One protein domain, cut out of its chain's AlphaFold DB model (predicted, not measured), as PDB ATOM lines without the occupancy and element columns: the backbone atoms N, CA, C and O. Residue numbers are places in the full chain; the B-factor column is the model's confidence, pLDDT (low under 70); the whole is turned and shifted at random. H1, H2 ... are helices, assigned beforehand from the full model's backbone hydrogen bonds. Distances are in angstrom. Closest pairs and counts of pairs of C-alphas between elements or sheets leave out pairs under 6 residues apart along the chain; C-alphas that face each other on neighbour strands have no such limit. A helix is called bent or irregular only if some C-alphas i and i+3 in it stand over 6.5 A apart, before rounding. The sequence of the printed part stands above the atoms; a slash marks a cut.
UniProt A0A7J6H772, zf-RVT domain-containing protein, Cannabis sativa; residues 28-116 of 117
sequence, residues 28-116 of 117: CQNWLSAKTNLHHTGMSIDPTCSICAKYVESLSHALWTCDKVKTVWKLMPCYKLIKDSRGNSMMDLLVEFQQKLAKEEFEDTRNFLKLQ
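This is residues 28 to 116 of the 117 residues of the protein "zf-RVT domain-containing protein" of Cannabis sativa (UniProt A0A7J6H772). One long helix, H5, makes an arm: residues 105 to 116, of which 105 to 114 belong to H5, stick out free, while the short helices H2, H3 and H4 and their links make a loose body toward the other end of H5. H1 lies toward the opposite end of the length, followed by a long winding stretch, residues 41 to 58, with no named element. The printed part has 89 residues with five named helices, H1 to H5 in chain order, and no named strand; the class is all helix. The whole is loose, with a radius of gyration of the C-alphas of 17.0 A, and spans 64 by 24 by 15 A.

H1 is residues 35 to 40, 8.5 A long, beginning at C-alpha 35 (7.990, 0.795, 4.557). H2, residues 59 to 65, measures 9.2 A and is only just irregular: C-alphas 62 and 65 are 7.0 A apart. H3 is residues 67 to 73, 9.8 A, and H4 residues 79 to 82, 5.2 A. H5, residues 90 to 114, measures 36.1 A and ends at C-alpha 114 (31.865, 32.643, -26.079).

H1 touches no helix and is only just apart from H2, at 8.4 A. H2 and H3 only just touch, only at the corner by their tight link, with 3 pairs of C-alphas within 8 A; the closest C-alphas are those of Trp 64 and Lys 70, 6.2 A apart, and the lines are about perpendicular at 79 degrees. H4 touches H5 at residues 97 to 101 alone, closest at the C-alphas of Leu 81 and Lys 100, 6.2 A. H2 and H5 are close but not clearly touching, closest at the C-alphas of Ser 60 and Met 90, 6.7 A. Every O i to N i+4 pair is within hydrogen-bond range in H1 and H5, but 2 of 3 in H2 and in H3; H4 is too short for such a pair.

The C-alphas of Ser 44 and Gln 116, the two farthest apart, are 63.9 A apart. The printed part has no cut, and the link from H1 to H2 is long. Mean pLDDT of the printed part is 78.5, with residues 31 to 42, 86 to 88 and 116 under 70.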
ATOM      1  N   CYS A  28       9.294  16.076   1.600       79.88
ATOM      2  CA  CYS A  28      10.248  16.682   2.527       79.88
ATOM      3  C   CYS A  28       9.837  16.547   3.998       79.88
ATOM      4  O   CYS A  28      10.692  16.617   4.875       79.88
ATOM      5  N   GLN A  29       8.550  16.331   4.271       77.12
ATOM      6  CA  GLN A  29       8.043  16.012   5.608       77.12
ATOM      7  C   GLN A  29       8.130  14.509   5.936       77.12
ATOM      8  O   GLN A  29       7.577  14.080   6.945       77.12
ATOM      9  N   ASN A  30       8.774  13.690   5.087       70.31
ATOM     10  CA  ASN A  30       8.799  12.222   5.187       70.31
ATOM     11  C   ASN A  30       7.396  11.600   5.319       70.31
ATOM     12  O   ASN A  30       7.228  10.519   5.885       70.31
ATOM     13  N   TRP A  31       6.373  12.288   4.802       66.81
ATOM     14  CA  TRP A  31       4.983  11.891   4.998       66.81
ATOM     15  C   TRP A  31       4.573  10.744   4.072       66.81
ATOM     16  O   TRP A  31       3.615  10.025   4.344       66.81
ATOM     17  N   LEU A  32       5.323  10.541   2.986       66.62
ATOM     18  CA  LEU A  32       5.234   9.323   2.196       66.62
ATOM     19  C   LEU A  32       5.784   8.166   3.024       66.62
ATOM     20  O   LEU A  32       6.961   8.135   3.379       66.62
ATOM     21  N   SER A  33       4.887   7.241   3.353       57.34
ATOM     22  CA  SER A  33       5.148   6.041   4.134       57.34
ATOM     23  C   SER A  33       6.095   5.120   3.366       57.34
ATOM     24  O   SER A  33       5.670   4.176   2.709       57.34
ATOM     25  N   ALA A  34       7.394   5.391   3.431       64.88
ATOM     26  CA  ALA A  34       8.388   4.375   3.137       64.88
ATOM     27  C   ALA A  34       8.148   3.207   4.109       64.88
ATOM     28  O   ALA A  34       7.814   3.454   5.274       64.88
ATOM     29  N   LYS A  35       8.266   1.947   3.672       64.75
ATOM     30  CA  LYS A  35       7.990   0.795   4.557       64.75
ATOM     31  C   LYS A  35       8.824   0.818   5.836       64.75
ATOM     32  O   LYS A  35       8.365   0.315   6.857       64.75
ATOM     33  N   THR A  36       9.983   1.480   5.824       65.25
ATOM     34  CA  THR A  36      10.743   1.805   7.040       65.25
ATOM     35  C   THR A  36       9.896   2.517   8.090       65.25
ATOM     36  O   THR A  36       9.925   2.131   9.253       65.25
ATOM     37  N   ASN A  37       9.102   3.513   7.700       64.25
ATOM     38  CA  ASN A  37       8.271   4.287   8.621       64.25
ATOM     39  C   ASN A  37       7.151   3.422   9.212       64.25
ATOM     40  O   ASN A  37       6.833   3.572  10.386       64.25
ATOM     41  N   LEU A  38       6.600   2.479   8.438       66.31
ATOM     42  CA  LEU A  38       5.580   1.544   8.924       66.31
ATOM     43  C   LEU A  38       6.178   0.489   9.870       66.31
ATOM     44  O   LEU A  38       5.624   0.248  10.944       66.31
ATOM     45  N   HIS A  39       7.343  -0.069   9.531       59.81
ATOM     46  CA  HIS A  39       8.075  -0.996  10.399       59.81
ATOM     47  C   HIS A  39       8.460  -0.337  11.737       59.81
ATOM     48  O   HIS A  39       8.271  -0.922  12.801       59.81
ATOM     49  N   HIS A  40       8.919   0.920  11.715       62.22
ATOM     50  CA  HIS A  40       9.237   1.674  12.934       62.22
ATOM     51  C   HIS A  40       8.021   1.933  13.837       62.22
ATOM     52  O   HIS A  40       8.193   2.074  15.045       62.22
ATOM     53  N   THR A  41       6.799   1.951  13.292       61.78
ATOM     54  CA  THR A  41       5.557   2.075  14.080       61.78
ATOM     55  C   THR A  41       5.059   0.755  14.687       61.78
ATOM     56  O   THR A  41       3.952   0.711  15.217       61.78
ATOM     57  N   GLY A  42       5.854  -0.322  14.636       66.44
ATOM     58  CA  GLY A  42       5.522  -1.612  15.257       66.44
ATOM     59  C   GLY A  42       4.623  -2.517  14.409       66.44
ATOM     60  O   GLY A  42       4.186  -3.566  14.878       66.44
ATOM     61  N   MET A  43       4.355  -2.144  13.155       70.81
ATOM     62  CA  MET A  43       3.695  -3.028  12.197       70.81
ATOM     63  C   MET A  43       4.699  -4.066  11.679       70.81
ATOM     64  O   MET A  43       5.744  -3.708  11.140       70.81
ATOM     65  N   SER A  44       4.366  -5.355  11.821       71.81
ATOM     66  CA  SER A  44       5.165  -6.475  11.302       71.81
ATOM     67  C   SER A  44       5.049  -6.546   9.776       71.81
ATOM     68  O   SER A  44       4.255  -7.302   9.219       71.81
ATOM     69  N   ILE A  45       5.788  -5.676   9.094       78.94
ATOM     70  CA  ILE A  45       5.845  -5.588   7.637       78.94
ATOM     71  C   ILE A  45       7.302  -5.736   7.231       78.94
ATOM     72  O   ILE A  45       8.170  -5.083   7.807       78.94
ATOM     73  N   ASP A  46       7.565  -6.561   6.220       80.94
ATOM     74  CA  ASP A  46       8.890  -6.664   5.615       80.94
ATOM     75  C   ASP A  46       9.322  -5.286   5.072       80.94
ATOM     76  O   ASP A  46       8.686  -4.766   4.143       80.94
ATOM     77  N   PRO A  47      10.384  -4.670   5.631       81.62
ATOM     78  CA  PRO A  47      10.830  -3.348   5.221       81.62
ATOM     79  C   PRO A  47      11.519  -3.363   3.850       81.62
ATOM     80  O   PRO A  47      11.943  -2.309   3.383       81.62
ATOM     81  N   THR A  48      11.649  -4.514   3.190       87.38
ATOM     82  CA  THR A  48      12.285  -4.641   1.876       87.38
ATOM     83  C   THR A  48      11.502  -3.911   0.779       87.38
ATOM     84  O   THR A  48      10.266  -3.947   0.697       87.38
ATOM     85  N   CYS A  49      12.245  -3.247  -0.106       87.12
ATOM     86  CA  CYS A  49      11.721  -2.520  -1.251       87.12
ATOM     87  C   CYS A  49      10.880  -3.421  -2.148       87.12
ATOM     88  O   CYS A  49      11.371  -4.393  -2.714       87.12
ATOM     89  N   SER A  50       9.625  -3.030  -2.339       86.06
ATOM     90  CA  SER A  50       8.665  -3.702  -3.220       86.06
ATOM     91  C   SER A  50       9.087  -3.725  -4.693       86.06
ATOM     92  O   SER A  50       8.645  -4.588  -5.443       86.06
ATOM     93  N   ILE A  51       9.950  -2.794  -5.112       87.62
ATOM     94  CA  ILE A  51      10.362  -2.636  -6.511       87.62
ATOM     95  C   ILE A  51      11.612  -3.466  -6.822       87.62
ATOM     96  O   ILE A  51      11.665  -4.153  -7.842       87.62
ATOM     97  N   CYS A  52      12.652  -3.376  -5.984       89.69
ATOM     98  CA  CYS A  52      13.914  -4.077  -6.240       89.69
ATOM     99  C   CYS A  52      14.061  -5.396  -5.480       89.69
ATOM    100  O   CYS A  52      14.912  -6.189  -5.874       89.69
ATOM    101  N   ALA A  53      13.278  -5.612  -4.416       88.56
ATOM    102  CA  ALA A  53      13.342  -6.770  -3.522       88.56
ATOM    103  C   ALA A  53      14.734  -7.040  -2.907       88.56
ATOM    104  O   ALA A  53      15.048  -8.173  -2.561       88.56
ATOM    105  N   LYS A  54      15.595  -6.015  -2.803       86.44
ATOM    106  CA  LYS A  54      16.998  -6.163  -2.366       86.44
ATOM    107  C   LYS A  54      17.372  -5.344  -1.140       86.44
ATOM    108  O   LYS A  54      18.122  -5.819  -0.299       86.44
ATOM    109  N   TYR A  55      16.907  -4.102  -1.073       85.38
ATOM    110  CA  TYR A  55      17.298  -3.154  -0.033       85.38
ATOM    111  C   TYR A  55      16.088  -2.717   0.777       85.38
ATOM    112  O   TYR A  55      14.956  -2.777   0.298       85.38
ATOM    113  N   VAL A  56      16.340  -2.232   1.989       84.12
ATOM    114  CA  VAL A  56      15.320  -1.618   2.841       84.12
ATOM    115  C   VAL A  56      14.710  -0.398   2.137       84.12
ATOM    116  O   VAL A  56      15.415   0.466   1.615       84.12
ATOM    117  N   GLU A  57      13.382  -0.333   2.112       84.25
ATOM    118  CA  GLU A  57      12.607   0.714   1.459       84.25
ATOM    119  C   GLU A  57      12.574   1.979   2.317       84.25
ATOM    120  O   GLU A  57      11.644   2.200   3.091       84.25
ATOM    121  N   SER A  58      13.597   2.821   2.166       81.62
ATOM    122  CA  SER A  58      13.549   4.221   2.589       81.62
ATOM    123  C   SER A  58      12.923   5.100   1.501       81.62
ATOM    124  O   SER A  58      12.829   4.709   0.335       81.62
ATOM    125  N   LEU A  59      12.550   6.333   1.853       79.94
ATOM    126  CA  LEU A  59      12.034   7.298   0.879       79.94
ATOM    127  C   LEU A  59      13.066   7.610  -0.219       79.94
ATOM    128  O   LEU A  59      12.727   7.659  -1.401       79.94
ATOM    129  N   SER A  60      14.339   7.769   0.159       78.88
ATOM    130  CA  SER A  60      15.431   7.979  -0.797       78.88
ATOM    131  C   SER A  60      15.644   6.762  -1.697       78.88
ATOM    132  O   SER A  60      15.915   6.923  -2.889       78.88
ATOM    133  N   HIS A  61      15.448   5.549  -1.173       84.19
ATOM    134  CA  HIS A  61      15.512   4.329  -1.965       84.19
ATOM    135  C   HIS A  61      14.366   4.218  -2.961       84.19
ATOM    136  O   HIS A  61      14.619   4.062  -4.154       84.19
ATOM    137  N   ALA A  62      13.127   4.374  -2.500       84.25
ATOM    138  CA  ALA A  62      11.935   4.271  -3.334       84.25
ATOM    139  C   ALA A  62      11.903   5.303  -4.472       84.25
ATOM    140  O   ALA A  62      11.325   5.035  -5.520       84.25
ATOM    141  N   LEU A  63      12.528   6.468  -4.287       81.06
ATOM    142  CA  LEU A  63      12.488   7.545  -5.275       81.06
ATOM    143  C   LEU A  63      13.742   7.643  -6.132       81.06
ATOM    144  O   LEU A  63      13.628   8.071  -7.276       81.06
ATOM    145  N   TRP A  64      14.920   7.291  -5.608       79.88
ATOM    146  CA  TRP A  64      16.182   7.696  -6.235       79.88
ATOM    147  C   TRP A  64      17.274   6.636  -6.262       79.88
ATOM    148  O   TRP A  64      17.953   6.480  -7.278       79.88
ATOM    149  N   THR A  65      17.495   5.924  -5.155       81.12
ATOM    150  CA  THR A  65      18.649   5.016  -5.065       81.12
ATOM    151  C   THR A  65      18.340   3.598  -5.542       81.12
ATOM    152  O   THR A  65      19.277   2.890  -5.909       81.12
ATOM    153  N   CYS A  66      17.060   3.213  -5.638       87.19
ATOM    154  CA  CYS A  66      16.622   1.934  -6.198       87.19
ATOM    155  C   CYS A  66      17.052   1.770  -7.659       87.19
ATOM    156  O   CYS A  66      16.735   2.600  -8.509       87.19
ATOM    157  N   ASP A  67      17.712   0.655  -7.978       87.94
ATOM    158  CA  ASP A  67      18.243   0.386  -9.320       87.94
ATOM    159  C   ASP A  67      17.163   0.397 -10.407       87.94
ATOM    160  O   ASP A  67      17.375   0.927 -11.498       87.94
ATOM    161  N   LYS A  68      15.978  -0.141 -10.098       89.19
ATOM    162  CA  LYS A  68      14.823  -0.153 -11.008       89.19
ATOM    163  C   LYS A  68      14.226   1.242 -11.206       89.19
ATOM    164  O   LYS A  68      13.747   1.574 -12.284       89.19
ATOM    165  N   VAL A  69      14.277   2.087 -10.185       87.81
ATOM    166  CA  VAL A  69      13.802   3.471 -10.287       87.81
ATOM    167  C   VAL A  69      14.824   4.321 -11.044       87.81
ATOM    168  O   VAL A  69      14.452   5.082 -11.936       87.81
ATOM    169  N   LYS A  70      16.125   4.106 -10.812       85.44
ATOM    170  CA  LYS A  70      17.205   4.722 -11.597       85.44
ATOM    171  C   LYS A  70      17.062   4.450 -13.091       85.44
ATOM    172  O   LYS A  70      17.378   5.336 -13.876       85.44
ATOM    173  N   THR A  71      16.600   3.266 -13.508       88.44
ATOM    174  CA  THR A  71      16.383   2.998 -14.939       88.44
ATOM    175  C   THR A  71      15.292   3.868 -15.551       88.44
ATOM    176  O   THR A  71      15.443   4.265 -16.699       88.44
ATOM    177  N   VAL A  72      14.250   4.224 -14.794       87.69
ATOM    178  CA  VAL A  72      13.224   5.174 -15.254       87.69
ATOM    179  C   VAL A  72      13.811   6.580 -15.327       87.69
ATOM    180  O   VAL A  72      13.681   7.252 -16.345       87.69
ATOM    181  N   TRP A  73      14.534   7.002 -14.286       85.00
ATOM    182  CA  TRP A  73      15.178   8.314 -14.268       85.00
ATOM    183  C   TRP A  73      16.174   8.504 -15.405       85.00
ATOM    184  O   TRP A  73      16.225   9.598 -15.947       85.00
ATOM    185  N   LYS A  74      16.900   7.457 -15.821       86.25
ATOM    186  CA  LYS A  74      17.808   7.482 -16.983       86.25
ATOM    187  C   LYS A  74      17.136   7.899 -18.293       86.25
ATOM    188  O   LYS A  74      17.837   8.358 -19.187       86.25
ATOM    189  N   LEU A  75      15.818   7.744 -18.408       87.31
ATOM    190  CA  LEU A  75      15.051   8.154 -19.587       87.31
ATOM    191  C   LEU A  75      14.736   9.656 -19.588       87.31
ATOM    192  O   LEU A  75      14.332  10.198 -20.613       87.31
ATOM    193  N   MET A  76      14.913  10.337 -18.454       82.31
ATOM    194  CA  MET A  76      14.612  11.756 -18.314       82.31
ATOM    195  C   MET A  76      15.825  12.620 -18.690       82.31
ATOM    196  O   MET A  76      16.937  12.337 -18.235       82.31
ATOM    197  N   PRO A  77      15.641  13.741 -19.415       79.12
ATOM    198  CA  PRO A  77      16.737  14.651 -19.774       79.12
ATOM    199  C   PRO A  77      17.529  15.182 -18.569       79.12
ATOM    200  O   PRO A  77      18.738  15.395 -18.643       79.12
ATOM    201  N   CYS A  78      16.860  15.349 -17.425       72.81
ATOM    202  CA  CYS A  78      17.469  15.826 -16.188       72.81
ATOM    203  C   CYS A  78      18.267  14.751 -15.429       72.81
ATOM    204  O   CYS A  78      18.876  15.072 -14.409       72.81
ATOM    205  N   TYR A  79      18.332  13.498 -15.912       80.25
ATOM    206  CA  TYR A  79      19.050  12.411 -15.232       80.25
ATOM    207  C   TYR A  79      20.499  12.765 -14.897       80.25
ATOM    208  O   TYR A  79      21.003  12.453 -13.816       80.25
ATOM    209  N   LYS A  80      21.173  13.451 -15.825       77.94
ATOM    210  CA  LYS A  80      22.571  13.874 -15.681       77.94
ATOM    211  C   LYS A  80      22.813  14.725 -14.431       77.94
ATOM    212  O   LYS A  80      23.897  14.651 -13.860       77.94
ATOM    213  N   LEU A  81      21.801  15.462 -13.977       73.56
ATOM    214  CA  LEU A  81      21.859  16.291 -12.773       73.56
ATOM    215  C   LEU A  81      21.727  15.455 -11.500       73.56
ATOM    216  O   LEU A  81      22.231  15.819 -10.442       73.56
ATOM    217  N   ILE A  82      21.081  14.301 -11.591       71.38
ATOM    218  CA  ILE A  82      20.605  13.556 -10.425       71.38
ATOM    219  C   ILE A  82      21.320  12.213 -10.238       71.38
ATOM    220  O   ILE A  82      21.157  11.571  -9.202       71.38
ATOM    221  N   LYS A  83      22.139  11.799 -11.217       75.38
ATOM    222  CA  LYS A  83      22.861  10.516 -11.238       75.38
ATOM    223  C   LYS A  83      23.834  10.322 -10.062       75.38
ATOM    224  O   LYS A  83      23.973   9.200  -9.589       75.38
ATOM    225  N   ASP A  84      24.449  11.408  -9.585       73.94
ATOM    226  CA  ASP A  84      25.483  11.392  -8.533       73.94
ATOM    227  C   ASP A  84      24.939  11.796  -7.154       73.94
ATOM    228  O   ASP A  84      25.706  12.063  -6.228       73.94
ATOM    229  N   SER A  85      23.620  11.933  -7.019       70.12
ATOM    230  CA  SER A  85      23.031  12.393  -5.766       70.12
ATOM    231  C   SER A  85      23.164  11.349  -4.664       70.12
ATOM    232  O   SER A  85      22.784  10.189  -4.837       70.12
ATOM    233  N   ARG A  86      23.715  11.774  -3.519       64.69
ATOM    234  CA  ARG A  86      24.097  10.876  -2.413       64.69
ATOM    235  C   ARG A  86      22.927  10.494  -1.501       64.69
ATOM    236  O   ARG A  86      23.031   9.517  -0.773       64.69
ATOM    237  N   GLY A  87      21.790  11.182  -1.618       60.47
ATOM    238  CA  GLY A  87      20.482  10.653  -1.218       60.47
ATOM    239  C   GLY A  87      20.288  10.390   0.280       60.47
ATOM    240  O   GLY A  87      19.633   9.407   0.631       60.47
ATOM    241  N   ASN A  88      20.815  11.257   1.149       65.00
ATOM    242  CA  ASN A  88      20.603  11.158   2.599       65.00
ATOM    243  C   ASN A  88      19.166  11.556   3.001       65.00
ATOM    244  O   ASN A  88      18.527  10.845   3.774       65.00
ATOM    245  N   SER A  89      18.613  12.632   2.425       74.00
ATOM    246  CA  SER A  89      17.207  13.039   2.574       74.00
ATOM    247  C   SER A  89      16.654  13.673   1.289       74.00
ATOM    248  O   SER A  89      17.411  14.048   0.391       74.00
ATOM    249  N   MET A  90      15.326  13.822   1.190       75.06
ATOM    250  CA  MET A  90      14.705  14.538   0.064       75.06
ATOM    251  C   MET A  90      15.143  16.009   0.015       75.06
ATOM    252  O   MET A  90      15.368  16.545  -1.064       75.06
ATOM    253  N   MET A  91      15.286  16.665   1.169       77.06
ATOM    254  CA  MET A  91      15.724  18.064   1.213       77.06
ATOM    255  C   MET A  91      17.151  18.211   0.683       77.06
ATOM    256  O   MET A  91      17.394  19.093  -0.137       77.06
ATOM    257  N   ASP A  92      18.059  17.314   1.076       77.44
ATOM    258  CA  ASP A  92      19.437  17.309   0.568       77.44
ATOM    259  C   ASP A  92      19.455  17.116  -0.948       77.44
ATOM    260  O   ASP A  92      20.146  17.836  -1.664       77.44
ATOM    261  N   LEU A  93      18.626  16.196  -1.451       77.38
ATOM    262  CA  LEU A  93      18.488  15.951  -2.881       77.38
ATOM    263  C   LEU A  93      17.993  17.195  -3.637       77.38
ATOM    264  O   LEU A  93      18.529  17.527  -4.692       77.38
ATOM    265  N   LEU A  94      16.991  17.902  -3.109       78.25
ATOM    266  CA  LEU A  94      16.461  19.109  -3.748       78.25
ATOM    267  C   LEU A  94      17.456  20.276  -3.709       78.25
ATOM    268  O   LEU A  94      17.523  21.049  -4.665       78.25
ATOM    269  N   VAL A  95      18.242  20.398  -2.639       80.06
ATOM    270  CA  VAL A  95      19.320  21.393  -2.542       80.06
ATOM    271  C   VAL A  95      20.432  21.081  -3.544       80.06
ATOM    272  O   VAL A  95      20.845  21.973  -4.286       80.06
ATOM    273  N   GLU A  96      20.872  19.822  -3.630       79.44
ATOM    274  CA  GLU A  96      21.829  19.383  -4.653       79.44
ATOM    275  C   GLU A  96      21.302  19.672  -6.066       79.44
ATOM    276  O   GLU A  96      22.054  20.120  -6.933       79.44
ATOM    277  N   PHE A  97      20.008  19.445  -6.302       79.88
ATOM    278  CA  PHE A  97      19.380  19.691  -7.596       79.88
ATOM    279  C   PHE A  97      19.403  21.174  -7.968       79.88
ATOM    280  O   PHE A  97      19.834  21.524  -9.065       79.88
ATOM    281  N   GLN A  98      19.020  22.050  -7.037       80.25
ATOM    282  CA  GLN A  98      19.059  23.496  -7.243       80.25
ATOM    283  C   GLN A  98      20.477  23.990  -7.566       80.25
ATOM    284  O   GLN A  98      20.656  24.796  -8.476       80.25
ATOM    285  N   GLN A  99      21.487  23.499  -6.845       82.50
ATOM    286  CA  GLN A  99      22.883  23.887  -7.067       82.50
ATOM    287  C   GLN A  99      23.392  23.447  -8.443       82.50
ATOM    288  O   GLN A  99      24.091  24.204  -9.116       82.50
ATOM    289  N   LYS A 100      23.041  22.231  -8.873       83.25
ATOM    290  CA  LYS A 100      23.460  21.707 -10.179       83.25
ATOM    291  C   LYS A 100      22.746  22.393 -11.339       83.25
ATOM    292  O   LYS A 100      23.399  22.659 -12.339       83.25
ATOM    293  N   LEU A 101      21.460  22.722 -11.189       82.19
ATOM    294  CA  LEU A 101      20.724  23.518 -12.174       82.19
ATOM    295  C   LEU A 101      21.333  24.912 -12.339       82.19
ATOM    296  O   LEU A 101      21.654  25.300 -13.453       82.19
ATOM    297  N   ALA A 102      21.584  25.623 -11.234       83.31
ATOM    298  CA  ALA A 102      22.203  26.949 -11.290       83.31
ATOM    299  C   ALA A 102      23.595  26.916 -11.951       83.31
ATOM    300  O   ALA A 102      23.990  27.850 -12.645       83.31
ATOM    301  N   LYS A 103      24.345  25.824 -11.748       82.50
ATOM    302  CA  LYS A 103      25.631  25.605 -12.413       82.50
ATOM    303  C   LYS A 103      25.469  25.387 -13.921       82.50
ATOM    304  O   LYS A 103      26.221  25.986 -14.682       82.50
ATOM    305  N   GLU A 104      24.530  24.543 -14.339       81.88
ATOM    306  CA  GLU A 104      24.264  24.276 -15.756       81.88
ATOM    307  C   GLU A 104      23.819  25.550 -16.487       81.88
ATOM    308  O   GLU A 104      24.415  25.907 -17.496       81.88
ATOM    309  N   GLU A 105      22.883  26.312 -15.912       84.62
ATOM    310  CA  GLU A 105      22.440  27.603 -16.461       84.62
ATOM    311  C   GLU A 105      23.606  28.594 -16.627       84.62
ATOM    312  O   GLU A 105      23.697  29.311 -17.630       84.62
ATOM    313  N   PHE A 106      24.531  28.627 -15.662       83.88
ATOM    314  CA  PHE A 106      25.729  29.460 -15.739       83.88
ATOM    315  C   PHE A 106      26.697  28.993 -16.835       83.88
ATOM    316  O   PHE A 106      27.230  29.822 -17.577       83.88
ATOM    317  N   GLU A 107      26.940  27.686 -16.949       86.44
ATOM    318  CA  GLU A 107      27.798  27.112 -17.991       86.44
ATOM    319  C   GLU A 107      27.217  27.349 -19.391       86.44
ATOM    320  O   GLU A 107      27.955  27.764 -20.287       86.44
ATOM    321  N   ASP A 108      25.905  27.191 -19.558       86.38
ATOM    322  CA  ASP A 108      25.194  27.460 -20.810       86.38
ATOM    323  C   ASP A 108      25.289  28.938 -21.198       86.38
ATOM    324  O   ASP A 108      25.672  29.262 -22.325       86.38
ATOM    325  N   THR A 109      25.047  29.845 -20.247       84.38
ATOM    326  CA  THR A 109      25.193  31.294 -20.466       84.38
ATOM    327  C   THR A 109      26.627  31.650 -20.858       84.38
ATOM    328  O   THR A 109      26.856  32.397 -21.808       84.38
ATOM    329  N   ARG A 110      27.624  31.086 -20.163       88.69
ATOM    330  CA  ARG A 110      29.042  31.312 -20.467       88.69
ATOM    331  C   ARG A 110      29.416  30.815 -21.862       88.69
ATOM    332  O   ARG A 110      30.198  31.472 -22.543       88.69
ATOM    333  N   ASN A 111      28.917  29.651 -22.268       89.19
ATOM    334  CA  ASN A 111      29.200  29.082 -23.584       89.19
ATOM    335  C   ASN A 111      28.521  29.879 -24.700       89.19
ATOM    336  O   ASN A 111      29.148  30.107 -25.728       89.19
ATOM    337  N   PHE A 112      27.293  30.356 -24.478       85.06
ATOM    338  CA  PHE A 112      26.601  31.241 -25.413       85.06
ATOM    339  C   PHE A 112      27.384  32.537 -25.655       85.06
ATOM    340  O   PHE A 112      27.593  32.913 -26.803       85.06
ATOM    341  N   LEU A 113      27.889  33.171 -24.590       82.56
ATOM    342  CA  LEU A 113      28.698  34.390 -24.705       82.56
ATOM    343  C   LEU A 113      29.995  34.159 -25.497       82.56
ATOM    344  O   LEU A 113      30.357  34.986 -26.320       82.56
ATOM    345  N   LYS A 114      30.655  33.007 -25.318       83.06
ATOM    346  CA  LYS A 114      31.865  32.643 -26.079       83.06
ATOM    347  C   LYS A 114      31.630  32.387 -27.572       83.06
ATOM    348  O   LYS A 114      32.601  32.314 -28.309       83.06
ATOM    349  N   LEU A 115      30.389  32.154 -28.000       75.62
ATOM    350  CA  LEU A 115      30.041  31.932 -29.411       75.62
ATOM    351  C   LEU A 115      29.752  33.246 -30.154       75.62
ATOM    352  O   LEU A 115      29.493  33.215 -31.355       75.62
ATOM    353  N   GLN A 116      29.738  34.372 -29.437       68.94
ATOM    354  CA  GLN A 116      29.529  35.708 -29.995       68.94
ATOM    355  C   GLN A 116      30.839  36.492 -30.198       68.94
ATOM    356  O   GLN A 116      30.779  37.596 -30.739       68.94
TER     357      GLN A 116